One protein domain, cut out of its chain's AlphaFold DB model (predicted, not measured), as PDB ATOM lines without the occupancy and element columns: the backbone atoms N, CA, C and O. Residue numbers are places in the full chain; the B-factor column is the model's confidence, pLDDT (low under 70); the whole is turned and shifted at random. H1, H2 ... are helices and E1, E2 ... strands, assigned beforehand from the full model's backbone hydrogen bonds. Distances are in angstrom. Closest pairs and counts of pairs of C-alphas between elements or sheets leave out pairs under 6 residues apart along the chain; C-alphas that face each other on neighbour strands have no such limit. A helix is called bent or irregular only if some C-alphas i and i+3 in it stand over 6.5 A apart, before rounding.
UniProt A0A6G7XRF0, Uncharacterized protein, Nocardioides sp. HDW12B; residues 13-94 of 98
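AT A GLANCE: This is residues 13 to 94 of the 98 residues of an uncharacterized protein of Nocardioides sp. HDW12B (UniProt A0A6G7XRF0). A long helix, H1, sticks out as an arm with its residues 13 to 29 from a small body, where helix H2 packs over one face of a two-stranded hairpin, E1 and E2. The unnamed last stretch folds back, and its residues 90 to 91 pair with E2. The printed part has 82 residues, with two named helices and two named strands in the order H1 H2 E1 E2; the sheet, E1 - E2, is antiparallel and the class is mixed, helices and strands. The whole is loose, with a radius of gyration of the C-alphas of 16.5 A, and flat, spanning 57 by 30 by 14 A.

HOW THE PARTS SIT: Start with H1, residues 13 to 37, which has a kink of 48 degrees near residue 31 and is irregular, with C-alphas 32 and 35 7.9 A apart. After a tight link, H2, residues 39 to 52, only just touches H1, with 3 pairs of C-alphas within 8 A, and only at the corner; the closest C-alphas are those of Pro 35 and Met 41, 5.4 A apart. Look next at E1, residues 60 to 65, and E2, residues 76 to 81, an antiparallel hairpin at 157 degrees; N 63 and O 78 are within hydrogen-bond range at 2.9 A. The closest C-alphas of H2 and E2 are those of Cys 49 and Cys 79, 5.9 A apart. In H2 every O i to N i+4 pair is within hydrogen-bond range; in H1, 19 of 21 are.

IN THESE COORDINATES: Find C-alpha 13 at (-0.637, -26.584, 8.808); from there H1 runs 33.3 A to C-alpha 37. H2 covers 19.9 A, E1 15.5 A, and E2 16.1 A, ending at C-alpha 81 at (-25.518, 16.870, -5.173).

THE WHOLE: The C-alphas of Ser 13 and Gly 83 are the two farthest apart, at 57.3 A. The printed part has no cut and no long link between named elements. Confidence is low, with pLDDT under 70, at residues 13 to 14, 68 to 70 and 72.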
ATOM      1  N   SER A  13      -0.537 -27.214  10.128       62.91
ATOM      2  CA  SER A  13      -0.637 -26.584   8.808       62.91
ATOM      3  C   SER A  13      -2.075 -26.389   8.310       62.91
ATOM      4  O   SER A  13      -2.378 -25.332   7.766       62.91
ATOM      5  N   ALA A  14      -2.980 -27.348   8.516       68.44
ATOM      6  CA  ALA A  14      -4.390 -27.228   8.141       68.44
ATOM      7  C   ALA A  14      -5.107 -26.164   8.988       68.44
ATOM      8  O   ALA A  14      -5.852 -25.349   8.447       68.44
ATOM      9  N   VAL A  15      -4.814 -26.110  10.293       76.19
ATOM     10  CA  VAL A  15      -5.343 -25.068  11.191       76.19
ATOM     11  C   VAL A  15      -4.810 -23.690  10.793       76.19
ATOM     12  O   VAL A  15      -5.587 -22.748  10.654       76.19
ATOM     13  N   ARG A  16      -3.502 -23.567  10.530       75.94
ATOM     14  CA  ARG A  16      -2.880 -22.306  10.097       75.94
ATOM     15  C   ARG A  16      -3.451 -21.798   8.771       75.94
ATOM     16  O   ARG A  16      -3.732 -20.610   8.655       75.94
ATOM     17  N   ASN A  17      -3.650 -22.686   7.797       81.69
ATOM     18  CA  ASN A  17      -4.250 -22.326   6.514       81.69
ATOM     19  C   ASN A  17      -5.718 -21.910   6.677       81.69
ATOM     20  O   ASN A  17      -6.129 -20.913   6.091       81.69
ATOM     21  N   GLY A  18      -6.487 -22.617   7.512       86.69
ATOM     22  CA  GLY A  18      -7.872 -22.251   7.815       86.69
ATOM     23  C   GLY A  18      -7.987 -20.864   8.452       86.69
ATOM     24  O   GLY A  18      -8.797 -20.051   8.009       86.69
ATOM     25  N   VAL A  19      -7.127 -20.559   9.429       90.12
ATOM     26  CA  VAL A  19      -7.063 -19.224  10.047       90.12
ATOM     27  C   VAL A  19      -6.681 -18.166   9.018       90.12
ATOM     28  O   VAL A  19      -7.355 -17.147   8.937       90.12
ATOM     29  N   ALA A  20      -5.659 -18.413   8.192       91.00
ATOM     30  CA  ALA A  20      -5.233 -17.461   7.168       91.00
ATOM     31  C   ALA A  20      -6.362 -17.132   6.179       91.00
ATOM     32  O   ALA A  20      -6.608 -15.962   5.896       91.00
ATOM     33  N   ILE A  21      -7.091 -18.146   5.703       90.69
ATOM     34  CA  ILE A  21      -8.244 -17.958   4.814       90.69
ATOM     35  C   ILE A  21      -9.325 -17.127   5.510       90.69
ATOM     36  O   ILE A  21      -9.806 -16.150   4.938       90.69
ATOM     37  N   ALA A  22      -9.673 -17.469   6.753       92.50
ATOM     38  CA  ALA A  22     -10.661 -16.718   7.519       92.50
ATOM     39  C   ALA A  22     -10.242 -15.250   7.699       92.50
ATOM     40  O   ALA A  22     -11.054 -14.350   7.502       92.50
ATOM     41  N   THR A  23      -8.968 -14.991   8.004       94.19
ATOM     42  CA  THR A  23      -8.434 -13.629   8.128       94.19
ATOM     43  C   THR A  23      -8.525 -12.863   6.812       94.19
ATOM     44  O   THR A  23      -8.958 -11.716   6.821       94.19
ATOM     45  N   VAL A  24      -8.170 -13.481   5.683       93.94
ATOM     46  CA  VAL A  24      -8.261 -12.838   4.361       93.94
ATOM     47  C   VAL A  24      -9.710 -12.500   4.016       93.94
ATOM     48  O   VAL A  24      -9.985 -11.385   3.580       93.94
ATOM     49  N   ILE A  25     -10.646 -13.420   4.258       93.31
ATOM     50  CA  ILE A  25     -12.075 -13.184   4.012       93.31
ATOM     51  C   ILE A  25     -12.586 -12.028   4.877       93.31
ATOM     52  O   ILE A  25     -13.256 -11.134   4.364       93.31
ATOM     53  N   LEU A  26     -12.245 -12.009   6.166       93.56
ATOM     54  CA  LEU A  26     -12.640 -10.931   7.075       93.56
ATOM     55  C   LEU A  26     -12.027  -9.586   6.674       93.56
ATOM     56  O   LEU A  26     -12.717  -8.571   6.713       93.56
ATOM     57  N   ALA A  27     -10.760  -9.573   6.257       91.19
ATOM     58  CA  ALA A  27     -10.086  -8.367   5.793       91.19
ATOM     59  C   ALA A  27     -10.734  -7.813   4.515       91.19
ATOM     60  O   ALA A  27     -11.010  -6.619   4.443       91.19
ATOM     61  N   LEU A  28     -11.041  -8.676   3.541       90.31
ATOM     62  CA  LEU A  28     -11.752  -8.287   2.320       90.31
ATOM     63  C   LEU A  28     -13.161  -7.782   2.628       90.31
ATOM     64  O   LEU A  28     -13.574  -6.754   2.100       90.31
ATOM     65  N   PHE A  29     -13.883  -8.467   3.514       89.75
ATOM     66  CA  PHE A  29     -15.212  -8.043   3.937       89.75
ATOM     67  C   PHE A  29     -15.174  -6.663   4.601       89.75
ATOM     68  O   PHE A  29     -15.973  -5.790   4.269       89.75
ATOM     69  N   PHE A  30     -14.215  -6.435   5.499       89.25
ATOM     70  CA  PHE A  30     -14.044  -5.144   6.154       89.25
ATOM     71  C   PHE A  30     -13.631  -4.044   5.170       89.25
ATOM     72  O   PHE A  30     -14.148  -2.935   5.243       89.25
ATOM     73  N   TYR A  31     -12.751  -4.340   4.219       88.50
ATOM     74  CA  TYR A  31     -12.364  -3.383   3.188       88.50
ATOM     75  C   TYR A  31     -13.552  -2.988   2.297       88.50
ATOM     76  O   TYR A  31     -13.781  -1.810   2.045       88.50
ATOM     77  N   LEU A  32     -14.362  -3.954   1.865       88.88
ATOM     78  CA  LEU A  32     -15.475  -3.695   0.951       88.88
ATOM     79  C   LEU A  32     -16.712  -3.108   1.640       88.88
ATOM     80  O   LEU A  32     -17.458  -2.384   0.993       88.88
ATOM     81  N   TYR A  33     -16.956  -3.412   2.917       88.25
ATOM     82  CA  TYR A  33     -18.220  -3.074   3.588       88.25
ATOM     83  C   TYR A  33     -18.054  -2.420   4.964       88.25
ATOM     84  O   TYR A  33     -19.041  -2.007   5.569       88.25
ATOM     85  N   GLY A  34     -16.834  -2.292   5.481       88.00
ATOM     86  CA  GLY A  34     -16.569  -1.697   6.793       88.00
ATOM     87  C   GLY A  34     -17.101  -0.267   6.928       88.00
ATOM     88  O   GLY A  34     -17.847  -0.004   7.878       88.00
ATOM     89  N   PRO A  35     -16.797   0.647   5.989       87.75
ATOM     90  CA  PRO A  35     -17.252   2.033   6.070       87.75
ATOM     91  C   PRO A  35     -18.773   2.234   6.116       87.75
ATOM     92  O   PRO A  35     -19.230   2.947   7.014       87.75
ATOM     93  N   PRO A  36     -19.599   1.605   5.256       87.81
ATOM     94  CA  PRO A  36     -21.053   1.755   5.346       87.81
ATOM     95  C   PRO A  36     -21.670   1.075   6.575       87.81
ATOM     96  O   PRO A  36     -22.720   1.522   7.040       87.81
ATOM     97  N   LEU A  37     -21.037   0.025   7.115       88.38
ATOM     98  CA  LEU A  37     -21.499  -0.670   8.324       88.38
ATOM     99  C   LEU A  37     -21.106   0.051   9.622       88.38
ATOM    100  O   LEU A  37     -21.704  -0.194  10.667       88.38
ATOM    101  N   THR A  38     -20.114   0.941   9.573       89.75
ATOM    102  CA  THR A  38     -19.624   1.664  10.748       89.75
ATOM    103  C   THR A  38     -20.295   3.030  10.853       89.75
ATOM    104  O   THR A  38     -19.986   3.943  10.088       89.75
ATOM    105  N   ASP A  39     -21.151   3.221  11.862       89.50
ATOM    106  CA  ASP A  39     -21.910   4.469  12.046       89.50
ATOM    107  C   ASP A  39     -21.035   5.724  12.077       89.50
ATOM    108  O   ASP A  39     -21.408   6.743  11.503       89.50
ATOM    109  N   LYS A  40     -19.846   5.651  12.690       88.19
ATOM    110  CA  LYS A  40     -18.902   6.779  12.742       88.19
ATOM    111  C   LYS A  40     -18.401   7.192  11.358       88.19
ATOM    112  O   LYS A  40     -18.366   8.380  11.057       88.19
ATOM    113  N   MET A  41     -18.036   6.224  10.517       87.88
ATOM    114  CA  MET A  41     -17.531   6.503   9.168       87.88
ATOM    115  C   MET A  41     -18.652   7.035   8.279       87.88
ATOM    116  O   MET A  41     -18.488   8.048   7.606       87.88
ATOM    117  N   ARG A  42     -19.832   6.410   8.356       89.31
ATOM    118  CA  ARG A  42     -21.026   6.884   7.656       89.31
ATOM    119  C   ARG A  42     -21.423   8.295   8.094       89.31
ATOM    120  O   ARG A  42     -21.804   9.105   7.253       89.31
ATOM    121  N   ALA A  43     -21.348   8.610   9.385       90.69
ATOM    122  CA  ALA A  43     -21.649   9.944   9.899       90.69
ATOM    123  C   ALA A  43     -20.655  10.993   9.384       90.69
ATOM    124  O   ALA A  43     -21.089  12.060   8.956       90.69
ATOM    125  N   ALA A  44     -19.356  10.684   9.354       91.00
ATOM    126  CA  ALA A  44     -18.344  11.584   8.803       91.00
ATOM    127  C   ALA A  44     -18.531  11.823   7.300       91.00
ATOM    128  O   ALA A  44     -18.519  12.969   6.857       91.00
ATOM    129  N   ALA A  45     -18.814  10.771   6.526       91.62
ATOM    130  CA  ALA A  45     -19.113  10.908   5.103       91.62
ATOM    131  C   ALA A  45     -20.347  11.778   4.844       91.62
ATOM    132  O   ALA A  45     -20.342  12.634   3.960       91.62
ATOM    133  N   ASN A  46     -21.386  11.619   5.665       91.50
ATOM    134  CA  ASN A  46     -22.546  12.498   5.619       91.50
ATOM    135  C   ASN A  46     -22.188  13.942   5.981       91.50
ATOM    136  O   ASN A  46     -22.565  14.846   5.248       91.50
ATOM    137  N   ALA A  47     -21.445  14.169   7.065       91.38
ATOM    138  CA  ALA A  47     -21.035  15.509   7.479       91.38
ATOM    139  C   ALA A  47     -20.241  16.221   6.374       91.38
ATOM    140  O   ALA A  47     -20.540  17.369   6.046       91.38
ATOM    141  N   ARG A  48     -19.308  15.510   5.735       90.12
ATOM    142  CA  ARG A  48     -18.499  16.053   4.647       90.12
ATOM    143  C   ARG A  48     -19.317  16.352   3.396       90.12
ATOM    144  O   ARG A  48     -19.213  17.437   2.836       90.12
ATOM    145  N   CYS A  49     -20.171  15.424   2.968       90.00
ATOM    146  CA  CYS A  49     -21.052  15.653   1.820       90.00
ATOM    147  C   CYS A  49     -22.036  16.808   2.093       90.00
ATOM    148  O   CYS A  49     -22.315  17.618   1.207       90.00
ATOM    149  N   ASN A  50     -22.500  16.949   3.337       90.81
ATOM    150  CA  ASN A  50     -23.353  18.051   3.767       90.81
ATOM    151  C   ASN A  50     -22.637  19.411   3.693       90.81
ATOM    152  O   ASN A  50     -23.219  20.393   3.235       90.81
ATOM    153  N   GLU A  51     -21.370  19.467   4.106       89.06
ATOM    154  CA  GLU A  51     -20.522  20.660   3.990       89.06
ATOM    155  C   GLU A  51     -20.356  21.093   2.524       89.06
ATOM    156  O   GLU A  51     -20.473  22.275   2.205       89.06
ATOM    157  N   LEU A  52     -20.178  20.129   1.615       86.06
ATOM    158  CA  LEU A  52     -19.982  20.382   0.184       86.06
ATOM    159  C   LEU A  52     -21.254  20.826  -0.556       86.06
ATOM    160  O   LEU A  52     -21.164  21.497  -1.583       86.06
ATOM    161  N   THR A  53     -22.438  20.443  -0.074       84.31
ATOM    162  CA  THR A  53     -23.709  20.592  -0.811       84.31
ATOM    163  C   THR A  53     -24.688  21.588  -0.189       84.31
ATOM    164  O   THR A  53     -25.848  21.655  -0.601       84.31
ATOM    165  N   GLY A  54     -24.246  22.399   0.774       73.88
ATOM    166  CA  GLY A  54     -25.049  23.503   1.307       73.88
ATOM    167  C   GLY A  54     -25.861  23.169   2.561       73.88
ATOM    168  O   GLY A  54     -26.929  23.741   2.768       73.88
ATOM    169  N   SER A  55     -25.329  22.312   3.438       70.62
ATOM    170  CA  SER A  55     -25.709  22.140   4.854       70.62
ATOM    171  C   SER A  55     -27.022  21.419   5.192       70.62
ATOM    172  O   SER A  55     -27.330  21.272   6.378       70.62
ATOM    173  N   THR A  56     -27.767  20.889   4.212       77.62
ATOM    174  CA  THR A  56     -28.936  20.026   4.484       77.62
ATOM    175  C   THR A  56     -28.805  18.623   3.878       77.62
ATOM    176  O   THR A  56     -28.589  18.478   2.686       77.62
ATOM    177  N   PHE A  57     -29.140  17.570   4.636       75.12
ATOM    178  CA  PHE A  57     -29.185  16.163   4.172       75.12
ATOM    179  C   PHE A  57     -30.076  15.881   2.945       75.12
ATOM    180  O   PHE A  57     -30.057  14.785   2.397       75.12
ATOM    181  N   ARG A  58     -30.910  16.843   2.538       81.00
ATOM    182  CA  ARG A  58     -31.797  16.750   1.370       81.00
ATOM    183  C   ARG A  58     -31.149  17.252   0.083       81.00
ATOM    184  O   ARG A  58     -31.700  17.004  -0.984       81.00
ATOM    185  N   SER A  59     -30.035  17.976   0.172       85.25
ATOM    186  CA  SER A  59     -29.336  18.519  -0.993       85.25
ATOM    187  C   SER A  59     -28.335  17.538  -1.591       85.25
ATOM    188  O   SER A  59     -27.662  17.883  -2.559       85.25
ATOM    189  N   TYR A  60     -28.245  16.311  -1.070       90.44
ATOM    190  CA  TYR A  60     -27.344  15.300  -1.599       90.44
ATOM    191  C   TYR A  60     -27.874  13.874  -1.442       90.44
ATOM    192  O   TYR A  60     -28.760  13.585  -0.639       90.44
ATOM    193  N   ARG A  61     -27.278  12.963  -2.208       90.25
ATOM    194  CA  ARG A  61     -27.372  11.515  -2.036       90.25
ATOM    195  C   ARG A  61     -25.962  10.971  -1.843       90.25
ATOM    196  O   ARG A  61     -25.109  11.174  -2.696       90.25
ATOM    197  N   LEU A  62     -25.732  10.272  -0.739       91.31
ATOM    198  CA  LEU A  62     -24.466   9.600  -0.454       91.31
ATOM    199  C   LEU A  62     -24.600   8.112  -0.797       91.31
ATOM    200  O   LEU A  62     -25.560   7.471  -0.369       91.31
ATOM    201  N   VAL A  63     -23.660   7.573  -1.567       91.81
ATOM    202  CA  VAL A  63     -23.644   6.170  -2.002       91.81
ATOM    203  C   VAL A  63     -22.280   5.569  -1.693       91.81
ATOM    204  O   VAL A  63     -21.267   6.241  -1.829       91.81
ATOM    205  N   TRP A  64     -22.259   4.314  -1.257       92.25
ATOM    206  CA  TRP A  64     -21.031   3.533  -1.156       92.25
ATOM    207  C   TRP A  64     -20.871   2.694  -2.419       92.25
ATOM    208  O   TRP A  64     -21.745   1.876  -2.719       92.25
ATOM    209  N   GLU A  65     -19.786   2.899  -3.153       89.62
ATOM    210  CA  GLU A  65     -19.512   2.198  -4.403       89.62
ATOM    211  C   GLU A  65     -18.367   1.211  -4.203       89.62
ATOM    212  O   GLU A  65     -17.316   1.568  -3.688       89.62
ATOM    213  N   THR A  66     -18.581  -0.052  -4.579       84.81
ATOM    214  CA  THR A  66     -17.572  -1.131  -4.499       84.81
ATOM    215  C   THR A  66     -17.253  -1.748  -5.857       84.81
ATOM    216  O   THR A  66     -16.264  -2.458  -6.008       84.81
ATOM    217  N   THR A  67     -18.145  -1.575  -6.831       73.12
ATOM    218  CA  THR A  67     -18.113  -2.254  -8.129       73.12
ATOM    219  C   THR A  67     -18.835  -1.400  -9.155       73.12
ATOM    220  O   THR A  67     -19.928  -0.907  -8.873       73.12
ATOM    221  N   THR A  68     -18.287  -1.311 -10.360       66.25
ATOM    222  CA  THR A  68     -18.940  -0.701 -11.518       66.25
ATOM    223  C   THR A  68     -19.237  -1.766 -12.573       66.25
ATOM    224  O   THR A  68     -18.770  -2.902 -12.497       66.25
ATOM    225  N   PHE A  69     -20.036  -1.424 -13.588       60.69
ATOM    226  CA  PHE A  69     -20.329  -2.340 -14.701       60.69
ATOM    227  C   PHE A  69     -19.057  -2.769 -15.465       60.69
ATOM    228  O   PHE A  69     -19.031  -3.821 -16.096       60.69
ATOM    229  N   SER A  70     -17.997  -1.962 -15.388       66.62
ATOM    230  CA  SER A  70     -16.700  -2.179 -16.033       66.62
ATOM    231  C   SER A  70     -15.671  -2.930 -15.181       66.62
ATOM    232  O   SER A  70     -14.629  -3.303 -15.717       66.62
ATOM    233  N   GLY A  71     -15.916  -3.167 -13.886       70.56
ATOM    234  CA  GLY A  71     -14.950  -3.855 -13.028       70.56
ATOM    235  C   GLY A  71     -15.127  -3.614 -11.530       70.56
ATOM    236  O   GLY A  71     -16.139  -3.097 -11.061       70.56
ATOM    237  N   VAL A  72     -14.117  -4.025 -10.766       64.94
ATOM    238  CA  VAL A  72     -14.012  -3.692  -9.341       64.94
ATOM    239  C   VAL A  72     -13.353  -2.325  -9.247       64.94
ATOM    240  O   VAL A  72     -12.197  -2.183  -9.643       64.94
ATOM    241  N   ASP A  73     -14.094  -1.339  -8.750       73.38
ATOM    242  CA  ASP A  73     -13.522  -0.041  -8.414       73.38
ATOM    243  C   ASP A  73     -12.945  -0.073  -7.001       73.38
ATOM    244  O   ASP A  73     -13.314  -0.912  -6.171       73.38
ATOM    245  N   VAL A  74     -12.019   0.841  -6.717       84.75
ATOM    246  CA  VAL A  74     -11.558   1.047  -5.339       84.75
ATOM    247  C   VAL A  74     -12.777   1.472  -4.518       84.75
ATOM    248  O   VAL A  74     -13.425   2.429  -4.924       84.75
ATOM    249  N   PRO A  75     -13.139   0.806  -3.406       89.31
ATOM    250  CA  PRO A  75     -14.350   1.157  -2.687       89.31
ATOM    251  C   PRO A  75     -14.283   2.584  -2.151       89.31
ATOM    252  O   PRO A  75     -13.276   2.974  -1.560       89.31
ATOM    253  N   HIS A  76     -15.336   3.363  -2.356       90.81
ATOM    254  CA  HIS A  76     -15.351   4.764  -1.956       90.81
ATOM    255  C   HIS A  76     -16.763   5.288  -1.711       90.81
ATOM    256  O   HIS A  76     -17.774   4.712  -2.126       90.81
ATOM    257  N   TRP A  77     -16.827   6.403  -0.996       92.38
ATOM    258  CA  TRP A  77     -18.039   7.180  -0.811       92.38
ATOM    259  C   TRP A  77     -18.220   8.158  -1.965       92.38
ATOM    260  O   TRP A  77     -17.400   9.048  -2.155       92.38
ATOM    261  N   GLN A  78     -19.347   8.066  -2.658       92.06
ATOM    262  CA  GLN A  78     -19.720   8.984  -3.723       92.06
ATOM    263  C   GLN A  78     -20.841   9.919  -3.259       92.06
ATOM    264  O   GLN A  78     -21.927   9.488  -2.849       92.06
ATOM    265  N   CYS A  79     -20.577  11.219  -3.319       91.94
ATOM    266  CA  CYS A  79     -21.502  12.286  -2.959       91.94
ATOM    267  C   CYS A  79     -22.143  12.864  -4.228       91.94
ATOM    268  O   CYS A  79     -21.466  13.412  -5.094       91.94
ATOM    269  N   TYR A  80     -23.465  12.753  -4.340       91.44
ATOM    270  CA  TYR A  80     -24.248  13.235  -5.477       91.44
ATOM    271  C   TYR A  80     -25.080  14.457  -5.066       91.44
ATOM    272  O   TYR A  80     -26.083  14.279  -4.370       91.44
ATOM    273  N   PRO A  81     -24.728  15.683  -5.486       88.69
ATOM    274  CA  PRO A  81     -25.518  16.870  -5.173       88.69
ATOM    275  C   PRO A  81     -26.869  16.848  -5.904       88.69
ATOM    276  O   PRO A  81     -26.942  16.663  -7.119       88.69
ATOM    277  N   VAL A  82     -27.960  17.067  -5.174       83.12
ATOM    278  CA  VAL A  82     -29.314  17.172  -5.726       83.12
ATOM    279  C   VAL A  82     -29.425  18.491  -6.489       83.12
ATOM    280  O   VAL A  82     -29.238  19.564  -5.925       83.12
ATOM    281  N   GLY A  83     -29.726  18.406  -7.786       79.06
ATOM    282  CA  GLY A  83     -29.808  19.563  -8.685       79.06
ATOM    283  C   GLY A  83     -28.587  19.758  -9.588       79.06
ATOM    284  O   GLY A  83     -28.621  20.631 -10.450       79.06
ATOM    285  N   LYS A  84     -27.546  18.929  -9.445       78.88
ATOM    286  CA  LYS A  84     -26.412  18.869 -10.375       78.88
ATOM    287  C   LYS A  84     -26.469  17.603 -11.234       78.88
ATOM    288  O   LYS A  84     -27.062  16.606 -10.810       78.88
ATOM    289  N   PRO A  85     -25.887  17.615 -12.446       79.44
ATOM    290  CA  PRO A  85     -25.747  16.397 -13.232       79.44
ATOM    291  C   PRO A  85     -24.884  15.371 -12.482       79.44
ATOM    292  O   PRO A  85     -23.966  15.722 -11.748       79.44
ATOM    293  N   VAL A  86     -25.159  14.083 -12.701       77.50
ATOM    294  CA  VAL A  86     -24.458  12.949 -12.057       77.50
ATOM    295  C   VAL A  86     -22.939  12.983 -12.308       77.50
ATOM    296  O   VAL A  86     -22.162  12.525 -11.473       77.50
ATOM    297  N   SER A  87     -22.513  13.581 -13.424       78.19
ATOM    298  CA  SER A  87     -21.105  13.805 -13.773       78.19
ATOM    299  C   SER A  87     -20.363  14.753 -12.825       78.19
ATOM    300  O   SER A  87     -19.141  14.761 -12.834       78.19
ATOM    301  N   GLU A  88     -21.074  15.549 -12.023       81.94
ATOM    302  CA  GLU A  88     -20.501  16.424 -10.987       81.94
ATOM    303  C   GLU A  88     -20.531  15.776  -9.593       81.94
ATOM    304  O   GLU A  88     -20.554  16.463  -8.570       81.94
ATOM    305  N   SER A  89     -20.584  14.447  -9.534       87.44
ATOM    306  CA  SER A  89     -20.443  13.736  -8.270       87.44
ATOM    307  C   SER A  89     -19.032  13.900  -7.701       87.44
ATOM    308  O   SER A  89     -18.053  14.029  -8.436       87.44
ATOM    309  N   VAL A  90     -18.950  13.947  -6.374       89.12
ATOM    310  CA  VAL A  90     -17.697  14.137  -5.645       89.12
ATOM    311  C   VAL A  90     -17.320  12.824  -4.985       89.12
ATOM    312  O   VAL A  90     -18.086  12.299  -4.174       89.12
ATOM    313  N   ASP A  91     -16.134  12.333  -5.321       90.19
ATOM    314  CA  ASP A  91     -15.517  11.194  -4.654       90.19
ATOM    315  C   ASP A  91     -14.938  11.650  -3.308       90.19
ATOM    316  O   ASP A  91     -14.136  12.585  -3.234       90.19
ATOM    317  N   LEU A  92     -15.407  11.024  -2.232       89.94
ATOM    318  CA  LEU A  92     -14.944  11.244  -0.863       89.94
ATOM    319  C   LEU A  92     -13.940  10.174  -0.409       89.94
ATOM    320  O   LEU A  92     -13.431  10.272   0.702       89.94
ATOM    321  N   GLY A  93     -13.659   9.166  -1.235       88.69
ATOM    322  CA  GLY A  93     -12.697   8.103  -0.978       88.69
ATOM    323  C   GLY A  93     -13.194   7.002  -0.036       88.69
ATOM    324  O   GLY A  93     -14.346   6.969   0.406       88.69
ATOM    325  N   TRP A  94     -12.292   6.062   0.269       87.94
ATOM    326  CA  TRP A  94     -12.543   4.951   1.201       87.94
ATOM    327  C   TRP A  94     -12.720   5.432   2.651       87.94
ATOM    328  O   TRP A  94     -13.513   4.880   3.417       87.94
TER     329      TRP A  94